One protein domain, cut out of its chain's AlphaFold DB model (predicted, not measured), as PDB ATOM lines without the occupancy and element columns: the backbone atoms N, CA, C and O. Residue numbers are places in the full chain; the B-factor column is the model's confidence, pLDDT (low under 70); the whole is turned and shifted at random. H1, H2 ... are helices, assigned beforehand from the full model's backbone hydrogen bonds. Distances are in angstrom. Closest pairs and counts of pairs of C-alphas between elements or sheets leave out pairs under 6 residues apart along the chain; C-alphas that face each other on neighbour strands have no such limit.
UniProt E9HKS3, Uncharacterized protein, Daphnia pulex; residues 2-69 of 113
ATOM      1  N   SER A   2     173.218 203.662 204.199       39.81
ATOM      2  CA  SER A   2     173.147 202.983 205.503       39.81
ATOM      3  C   SER A   2     171.902 203.450 206.259       39.81
ATOM      4  O   SER A   2     171.975 204.349 207.098       39.81
ATOM      5  N   GLY A   3     170.745 202.866 205.950       46.56
ATOM      6  CA  GLY A   3     169.569 202.993 206.803       46.56
ATOM      7  C   GLY A   3     169.846 202.269 208.116       46.56
ATOM      8  O   GLY A   3     169.873 201.044 208.148       46.56
ATOM      9  N   ARG A   4     170.109 203.004 209.204       57.47
ATOM     10  CA  ARG A   4     170.218 202.380 210.529       57.47
ATOM     11  C   ARG A   4     168.890 201.693 210.838       57.47
ATOM     12  O   ARG A   4     167.851 202.351 210.850       57.47
ATOM     13  N   ILE A   5     168.932 200.389 211.100       59.47
ATOM     14  CA  ILE A   5     167.773 199.645 211.595       59.47
ATOM     15  C   ILE A   5     167.301 200.338 212.875       59.47
ATOM     16  O   ILE A   5     168.074 200.522 213.817       59.47
ATOM     17  N   ASN A   6     166.037 200.759 212.906       62.25
ATOM     18  CA  ASN A   6     165.435 201.328 214.104       62.25
ATOM     19  C   ASN A   6     165.240 200.207 215.136       62.25
ATOM     20  O   ASN A   6     164.252 199.476 215.101       62.25
ATOM     21  N   THR A   7     166.188 200.090 216.063       66.88
ATOM     22  CA  THR A   7     166.181 199.100 217.148       66.88
ATOM     23  C   THR A   7     165.310 199.509 218.339       66.88
ATOM     24  O   THR A   7     165.437 198.929 219.417       66.88
ATOM     25  N   SER A   8     164.424 200.502 218.185       81.56
ATOM     26  CA  SER A   8     163.491 200.888 219.243       81.56
ATOM     27  C   SER A   8     162.699 199.675 219.721       81.56
ATOM     28  O   SER A   8     162.107 198.940 218.924       81.56
ATOM     29  N   LEU A   9     162.632 199.508 221.043       78.62
ATOM     30  CA  LEU A   9     161.815 198.487 221.701       78.62
ATOM     31  C   LEU A   9     160.365 198.509 221.199       78.62
ATOM     32  O   LEU A   9     159.745 197.459 221.063       78.62
ATOM     33  N   VAL A  10     159.847 199.694 220.857       85.12
ATOM     34  CA  VAL A  10     158.503 199.867 220.298       85.12
ATOM     35  C   VAL A  10     158.376 199.191 218.930       85.12
ATOM     36  O   VAL A  10     157.392 198.499 218.681       85.12
ATOM     37  N   THR A  11     159.365 199.351 218.050       85.62
ATOM     38  CA  THR A  11     159.370 198.743 216.710       85.62
ATOM     39  C   THR A  11     159.461 197.222 216.800       85.62
ATOM     40  O   THR A  11     158.677 196.519 216.163       85.62
ATOM     41  N   LEU A  12     160.362 196.705 217.641       85.06
ATOM     42  CA  LEU A  12     160.536 195.261 217.828       85.06
ATOM     43  C   LEU A  12     159.294 194.613 218.454       85.06
ATOM     44  O   LEU A  12     158.907 193.516 218.056       85.06
ATOM     45  N   LYS A  13     158.638 195.303 219.399       86.25
ATOM     46  CA  LYS A  13     157.386 194.841 220.010       86.25
ATOM     47  C   LYS A  13     156.266 194.753 218.974       86.25
ATOM     48  O   LYS A  13     155.660 193.696 218.845       86.25
ATOM     49  N   LYS A  14     156.075 195.802 218.165       90.19
ATOM     50  CA  LYS A  14     155.086 195.806 217.073       90.19
ATOM     51  C   LYS A  14     155.317 194.678 216.068       90.19
ATOM     52  O   LYS A  14     154.358 194.080 215.594       90.19
ATOM     53  N   LEU A  15     156.576 194.384 215.738       88.31
ATOM     54  CA  LEU A  15     156.921 193.304 214.813       88.31
ATOM     55  C   LEU A  15     156.504 191.933 215.367       88.31
ATOM     56  O   LEU A  15     155.841 191.177 214.664       88.31
ATOM     57  N   LYS A  16     156.833 191.654 216.637       87.94
ATOM     58  CA  LYS A  16     156.455 190.407 217.326       87.94
ATOM     59  C   LYS A  16     154.944 190.258 217.508       87.94
ATOM     60  O   LYS A  16     154.424 189.159 217.376       87.94
ATOM     61  N   GLU A  17     154.243 191.350 217.816       90.56
ATOM     62  CA  GLU A  17     152.780 191.349 217.969       90.56
ATOM     63  C   GLU A  17     152.063 191.106 216.637       90.56
ATOM     64  O   GLU A  17     151.015 190.465 216.610       90.56
ATOM     65  N   LYS A  18     152.621 191.610 215.530       94.81
ATOM     66  CA  LYS A  18     152.012 191.492 214.204       94.81
ATOM     67  C   LYS A  18     152.279 190.145 213.529       94.81
ATOM     68  O   LYS A  18     151.405 189.653 212.821       94.81
ATOM     69  N   TYR A  19     153.467 189.569 213.713       94.69
ATOM     70  CA  TYR A  19     153.887 188.343 213.030       94.69
ATOM     71  C   TYR A  19     154.339 187.289 214.041       94.69
ATOM     72  O   TYR A  19     155.434 187.365 214.597       94.69
ATOM     73  N   ASN A  20     153.500 186.275 214.250       93.75
ATOM     74  CA  ASN A  20     153.766 185.185 215.194       93.75
ATOM     75  C   ASN A  20     154.888 184.234 214.735       93.75
ATOM     76  O   ASN A  20     155.471 183.536 215.561       93.75
ATOM     77  N   ASN A  21     155.194 184.222 213.438       93.31
ATOM     78  CA  ASN A  21     156.220 183.400 212.802       93.31
ATOM     79  C   ASN A  21     157.582 184.106 212.686       93.31
ATOM     80  O   ASN A  21     158.480 183.586 212.028       93.31
ATOM     81  N   ILE A  22     157.747 185.286 213.299       90.94
ATOM     82  CA  ILE A  22     159.034 185.981 213.367       90.94
ATOM     83  C   ILE A  22     159.574 185.936 214.795       90.94
ATOM     84  O   ILE A  22     159.012 186.514 215.727       90.94
ATOM     85  N   HIS A  23     160.730 185.295 214.955       89.88
ATOM     86  CA  HIS A  23     161.413 185.170 216.236       89.88
ATOM     87  C   HIS A  23     162.674 186.036 216.256       89.88
ATOM     88  O   HIS A  23     163.592 185.843 215.465       89.88
ATOM     89  N   LEU A  24     162.733 186.984 217.194       87.50
ATOM     90  CA  LEU A  24     163.943 187.767 217.462       87.50
ATOM     91  C   LEU A  24     164.697 187.131 218.627       87.50
ATOM     92  O   LEU A  24     164.188 187.127 219.754       87.50
ATOM     93  N   ILE A  25     165.892 186.617 218.342       87.75
ATOM     94  CA  ILE A  25     166.735 185.875 219.282       87.75
ATOM     95  C   ILE A  25     167.985 186.705 219.582       87.75
ATOM     96  O   ILE A  25     168.661 187.177 218.671       87.75
ATOM     97  N   SER A  26     168.297 186.867 220.867       87.25
ATOM     98  CA  SER A  26     169.587 187.378 221.332       87.25
ATOM     99  C   SER A  26     170.367 186.221 221.941       87.25
ATOM    100  O   SER A  26     169.791 185.387 222.639       87.25
ATOM    101  N   PHE A  27     171.662 186.150 221.658       89.88
ATOM    102  CA  PHE A  27     172.518 185.071 222.125       89.88
ATOM    103  C   PHE A  27     173.915 185.588 222.464       89.88
ATOM    104  O   PHE A  27     174.360 186.622 221.965       89.88
ATOM    105  N   ASN A  28     174.608 184.858 223.338       94.94
ATOM    106  CA  ASN A  28     175.985 185.159 223.706       94.94
ATOM    107  C   ASN A  28     176.932 184.677 222.592       94.94
ATOM    108  O   ASN A  28     176.944 183.492 222.248       94.94
ATOM    109  N   LEU A  29     177.714 185.601 222.034       94.31
ATOM    110  CA  LEU A  29     178.616 185.315 220.920       94.31
ATOM    111  C   LEU A  29     179.789 184.419 221.323       94.31
ATOM    112  O   LEU A  29     180.170 183.574 220.523       94.31
ATOM    113  N   ASP A  30     180.318 184.521 222.544       95.00
ATOM    114  CA  ASP A  30     181.410 183.652 223.004       95.00
ATOM    115  C   ASP A  30     180.975 182.179 223.009       95.00
ATOM    116  O   ASP A  30     181.650 181.314 222.449       95.00
ATOM    117  N   ASN A  31     179.784 181.904 223.547       95.94
ATOM    118  CA  ASN A  31     179.163 180.581 223.521       95.94
ATOM    119  C   ASN A  31     178.874 180.127 222.088       95.94
ATOM    120  O   ASN A  31     179.031 178.953 221.753       95.94
ATOM    121  N   TYR A  32     178.456 181.056 221.226       95.44
ATOM    122  CA  TYR A  32     178.175 180.740 219.834       95.44
ATOM    123  C   TYR A  32     179.440 180.396 219.048       95.44
ATOM    124  O   TYR A  32     179.415 179.479 218.234       95.44
ATOM    125  N   MET A  33     180.557 181.064 219.323       95.94
ATOM    126  CA  MET A  33     181.847 180.802 218.686       95.94
ATOM    127  C   MET A  33     182.569 179.598 219.300       95.94
ATOM    128  O   MET A  33     183.435 179.007 218.651       95.94
ATOM    129  N   ALA A  34     182.220 179.198 220.525       95.62
ATOM    130  CA  ALA A  34     182.843 178.080 221.220       95.62
ATOM    131  C   ALA A  34     182.815 176.784 220.389       95.62
ATOM    132  O   ALA A  34     181.809 176.428 219.768       95.62
ATOM    133  N   GLY A  35     183.959 176.095 220.373       94.31
ATOM    134  CA  GLY A  35     184.158 174.852 219.623       94.31
ATOM    135  C   GLY A  35     184.176 175.011 218.100       94.31
ATOM    136  O   GLY A  35     184.284 174.009 217.402       94.31
ATOM    137  N   SER A  36     184.073 176.235 217.574       94.75
ATOM    138  CA  SER A  36     184.136 176.488 216.135       94.75
ATOM    139  C   SER A  36     185.540 176.889 215.673       94.75
ATOM    140  O   SER A  36     186.288 177.494 216.452       94.75
ATOM    141  N   PRO A  37     185.880 176.663 214.389       92.19
ATOM    142  CA  PRO A  37     187.099 177.206 213.786       92.19
ATOM    143  C   PRO A  37     187.204 178.739 213.885       92.19
ATOM    144  O   PRO A  37     188.305 179.282 213.929       92.19
ATOM    145  N   LEU A  38     186.072 179.445 213.987       95.00
ATOM    146  CA  LEU A  38     186.036 180.906 214.103       95.00
ATOM    147  C   LEU A  38     186.347 181.426 215.510       95.00
ATOM    148  O   LEU A  38     186.537 182.631 215.666       95.00
ATOM    149  N   LYS A  39     186.448 180.556 216.527       95.56
ATOM    150  CA  LYS A  39     186.738 180.968 217.910       95.56
ATOM    151  C   LYS A  39     187.993 181.838 217.989       95.56
ATOM    152  O   LYS A  39     187.957 182.913 218.578       95.56
ATOM    153  N   TYR A  40     189.096 181.379 217.399       94.50
ATOM    154  CA  TYR A  40     190.363 182.107 217.457       94.50
ATOM    155  C   TYR A  40     190.264 183.459 216.743       94.50
ATOM    156  O   TYR A  40     190.630 184.484 217.312       94.50
ATOM    157  N   TRP A  41     189.689 183.481 215.539       93.94
ATOM    158  CA  TRP A  41     189.476 184.721 214.792       93.94
ATOM    159  C   TRP A  41     188.625 185.732 215.575       93.94
ATOM    160  O   TRP A  41     189.002 186.901 215.673       93.94
ATOM    161  N   TYR A  42     187.540 185.277 216.207       94.56
ATOM    162  CA  TYR A  42     186.650 186.126 216.998       94.56
ATOM    163  C   TYR A  42     187.338 186.755 218.221       94.56
ATOM    164  O   TYR A  42     187.035 187.898 218.568       94.56
ATOM    165  N   HIS A  43     188.263 186.045 218.874       93.31
ATOM    166  CA  HIS A  43     188.926 186.539 220.086       93.31
ATOM    167  C   HIS A  43     190.244 187.280 219.833       93.31
ATOM    168  O   HIS A  43     190.595 188.150 220.626       93.31
ATOM    169  N   CYS A  44     190.987 186.940 218.774       87.25
ATOM    170  CA  CYS A  44     192.410 187.287 218.686       87.25
ATOM    171  C   CYS A  44     192.803 188.159 217.483       87.25
ATOM    172  O   CYS A  44     193.913 188.678 217.480       87.25
ATOM    173  N   ASN A  45     191.937 188.359 216.483       79.19
ATOM    174  CA  ASN A  45     192.351 188.948 215.196       79.19
ATOM    175  C   ASN A  45     191.922 190.411 214.964       79.19
ATOM    176  O   ASN A  45     191.846 190.836 213.815       79.19
ATOM    177  N   GLY A  46     191.598 191.182 216.012       84.56
ATOM    178  CA  GLY A  46     191.290 192.620 215.869       84.56
ATOM    179  C   GLY A  46     190.129 192.935 214.913       84.56
ATOM    180  O   GLY A  46     190.038 194.030 214.368       84.56
ATOM    181  N   TRP A  47     189.215 191.982 214.674       88.38
ATOM    182  CA  TRP A  47     188.161 192.114 213.653       88.38
ATOM    183  C   TRP A  47     187.228 193.314 213.881       88.38
ATOM    184  O   TRP A  47     186.533 193.740 212.961       88.38
ATOM    185  N   ARG A  48     187.220 193.853 215.106       91.38
ATOM    186  CA  ARG A  48     186.432 195.014 215.538       91.38
ATOM    187  C   ARG A  48     187.003 196.350 215.071       91.38
ATOM    188  O   ARG A  48     186.267 197.331 215.073       91.38
ATOM    189  N   ASP A  49     188.267 196.386 214.666       91.56
ATOM    190  CA  ASP A  49     188.990 197.639 214.429       91.56
ATOM    191  C   ASP A  49     188.778 198.176 213.003       91.56
ATOM    192  O   ASP A  49     189.011 199.351 212.722       91.56
ATOM    193  N   GLY A  50     188.309 197.324 212.085       88.62
ATOM    194  CA  GLY A  50     188.054 197.688 210.694       88.62
ATOM    195  C   GLY A  50     186.686 198.352 210.472       88.62
ATOM    196  O   GLY A  50     185.718 198.024 211.159       88.62
ATOM    197  N   PRO A  51     186.535 199.205 209.441       92.31
ATOM    198  CA  PRO A  51     185.279 199.912 209.153       92.31
ATOM    199  C   PRO A  51     184.110 198.986 208.767       92.31
ATOM    200  O   PRO A  51     182.954 199.402 208.800       92.31
ATOM    201  N   PHE A  52     184.398 197.728 208.425       92.00
ATOM    202  CA  PHE A  52     183.419 196.716 208.020       92.00
ATOM    203  C   PHE A  52     183.189 195.641 209.091       92.00
ATOM    204  O   PHE A  52     182.674 194.568 208.789       92.00
ATOM    205  N   HIS A  53     183.560 195.903 210.350       92.94
ATOM    206  CA  HIS A  53     183.525 194.904 211.423       92.94
ATOM    207  C   HIS A  53     182.153 194.226 211.607       92.94
ATOM    208  O   HIS A  53     182.094 193.041 211.923       92.94
ATOM    209  N   VAL A  54     181.045 194.953 211.404       91.88
ATOM    210  CA  VAL A  54     179.686 194.383 211.487       91.88
ATOM    211  C   VAL A  54     179.447 193.389 210.355       91.88
ATOM    212  O   VAL A  54     178.979 192.284 210.616       91.88
ATOM    213  N   SER A  55     179.798 193.761 209.124       91.75
ATOM    214  CA  SER A  55     179.661 192.893 207.953       91.75
ATOM    215  C   SER A  55     180.540 191.653 208.089       91.75
ATOM    216  O   SER A  55     180.037 190.545 207.964       91.75
ATOM    217  N   HIS A  56     181.803 191.812 208.496       93.06
ATOM    218  CA  HIS A  56     182.703 190.679 208.725       93.06
ATOM    219  C   HIS A  56     182.196 189.730 209.821       93.06
ATOM    220  O   HIS A  56     182.292 188.510 209.685       93.06
ATOM    221  N   LEU A  57     181.636 190.267 210.915       94.62
ATOM    222  CA  LEU A  57     180.990 189.434 211.930       94.62
ATOM    223  C   LEU A  57     179.781 188.692 211.352       94.62
ATOM    224  O   LEU A  57     179.613 187.509 211.643       94.62
ATOM    225  N   SER A  58     178.961 189.367 210.542       94.31
ATOM    226  CA  SER A  58     177.816 188.761 209.860       94.31
ATOM    227  C   SER A  58     178.246 187.615 208.944       94.31
ATOM    228  O   SER A  58     177.659 186.539 209.019       94.31
ATOM    229  N   ASP A  59     179.314 187.794 208.161       94.00
ATOM    230  CA  ASP A  59     179.868 186.751 207.293       94.00
ATOM    231  C   ASP A  59     180.321 185.531 208.104       94.00
ATOM    232  O   ASP A  59     179.944 184.396 207.806       94.00
ATOM    233  N   GLY A  60     181.063 185.753 209.194       94.94
ATOM    234  CA  GLY A  60     181.480 184.672 210.088       94.94
ATOM    235  C   GLY A  60     180.289 183.932 210.708       94.94
ATOM    236  O   GLY A  60     180.235 182.700 210.703       94.94
ATOM    237  N   LEU A  61     179.299 184.673 211.213       95.56
ATOM    238  CA  LEU A  61     178.095 184.093 211.807       95.56
ATOM    239  C   LEU A  61     177.259 183.321 210.788       95.56
ATOM    240  O   LEU A  61     176.739 182.262 211.135       95.56
ATOM    241  N   ARG A  62     177.154 183.801 209.547       94.88
ATOM    242  CA  ARG A  62     176.442 183.132 208.458       94.88
ATOM    243  C   ARG A  62     176.972 181.718 208.244       94.88
ATOM    244  O   ARG A  62     176.230 180.745 208.403       94.88
ATOM    245  N   PHE A  63     178.267 181.599 207.961       94.69
ATOM    246  CA  PHE A  63     178.892 180.303 207.697       94.69
ATOM    247  C   PHE A  63     178.900 179.401 208.930       94.69
ATOM    248  O   PHE A  63     178.662 178.199 208.821       94.69
ATOM    249  N   LEU A  64     179.094 179.971 210.122       95.50
ATOM    250  CA  LEU A  64     179.031 179.190 211.352       95.50
ATOM    251  C   LEU A  64     177.632 178.627 211.614       95.50
ATOM    252  O   LEU A  64     177.503 177.482 212.045       95.50
ATOM    253  N   THR A  65     176.588 179.412 211.352       95.06
ATOM    254  CA  THR A  65     175.194 178.984 211.527       95.06
ATOM    255  C   THR A  65     174.852 177.855 210.562       95.06
ATOM    256  O   THR A  65     174.306 176.837 210.988       95.06
ATOM    257  N   LEU A  66     175.246 177.989 209.291       94.12
ATOM    258  CA  LEU A  66     175.118 176.926 208.292       94.12
ATOM    259  C   LEU A  66     175.813 175.641 208.755       94.12
ATOM    260  O   LEU A  66     175.185 174.588 208.794       94.12
ATOM    261  N   HIS A  67     177.068 175.735 209.199       91.81
ATOM    262  CA  HIS A  67     177.830 174.585 209.685       91.81
ATOM    263  C   HIS A  67     177.200 173.921 210.922       91.81
ATOM    264  O   HIS A  67     177.173 172.695 211.027       91.81
ATOM    265  N   LYS A  68     176.692 174.712 211.878       92.44
ATOM    266  CA  LYS A  68     176.128 174.192 213.132       92.44
ATOM    267  C   LYS A  68     174.752 173.552 212.972       92.44
ATOM    268  O   LYS A  68     174.440 172.656 213.752       92.44
ATOM    269  N   TYR A  69     173.938 174.019 212.027       93.81
ATOM    270  CA  TYR A  69     172.509 173.688 212.014       93.81
ATOM    271  C   TYR A  69     171.955 173.252 210.659       93.81
ATOM    272  O   TYR A  69     170.886 172.654 210.637       93.81
TER     273      TYR A  69
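What this domain is: This is residues 2 to 69 of the 113 residues of an uncharacterized protein of Daphnia pulex (UniProt E9HKS3). Two separate parts make a dumbbell-like outline: H1 alone at one end, and a loose group of H2, H3 and the long H4 at the other, joined by residues 19 to 28. Residues 2 to 8 form a free tail before H1. The 68 printed residues hold four named helices, H1 to H4, and no named strand: all helix, loose, radius of gyration of the C-alphas 14.8 A, spans 40 by 29 by 17 A.

Where its parts are: H1, residues 9 to 18, begins at C-alpha 9 (161.815, 198.487, 221.701) and is 14.2 A long. H2 is residues 29 to 33, H3 residues 38 to 44. H4, residues 53 to 69, is 23.9 A long and ends at C-alpha 69 (172.509, 173.688, 212.014).

How they stand to each other: H1 is apart from H2, H3 and H4. H2 and H3 only just touch, only at the corner by their tight link, with the closest C-alphas, of Met 33 and Lys 39, 5.0 A apart. H3 and H4 are close but not clearly touching, the closest C-alphas, of Leu 38 and Gly 60, being 7.1 A apart; they run opposite ways at a shallow tilt of 33 degrees, only just short of steep. H2 and H4 are near each other. In H1, H2, H3 and H4 every O i to N i+4 pair is within hydrogen-bond range.

The domain as a whole: The C-alphas farthest apart, of Lys 18 and Cys 44, are 40.9 A apart. The printed part has no cut and no long link. Residues 2 to 7 have pLDDT under 70.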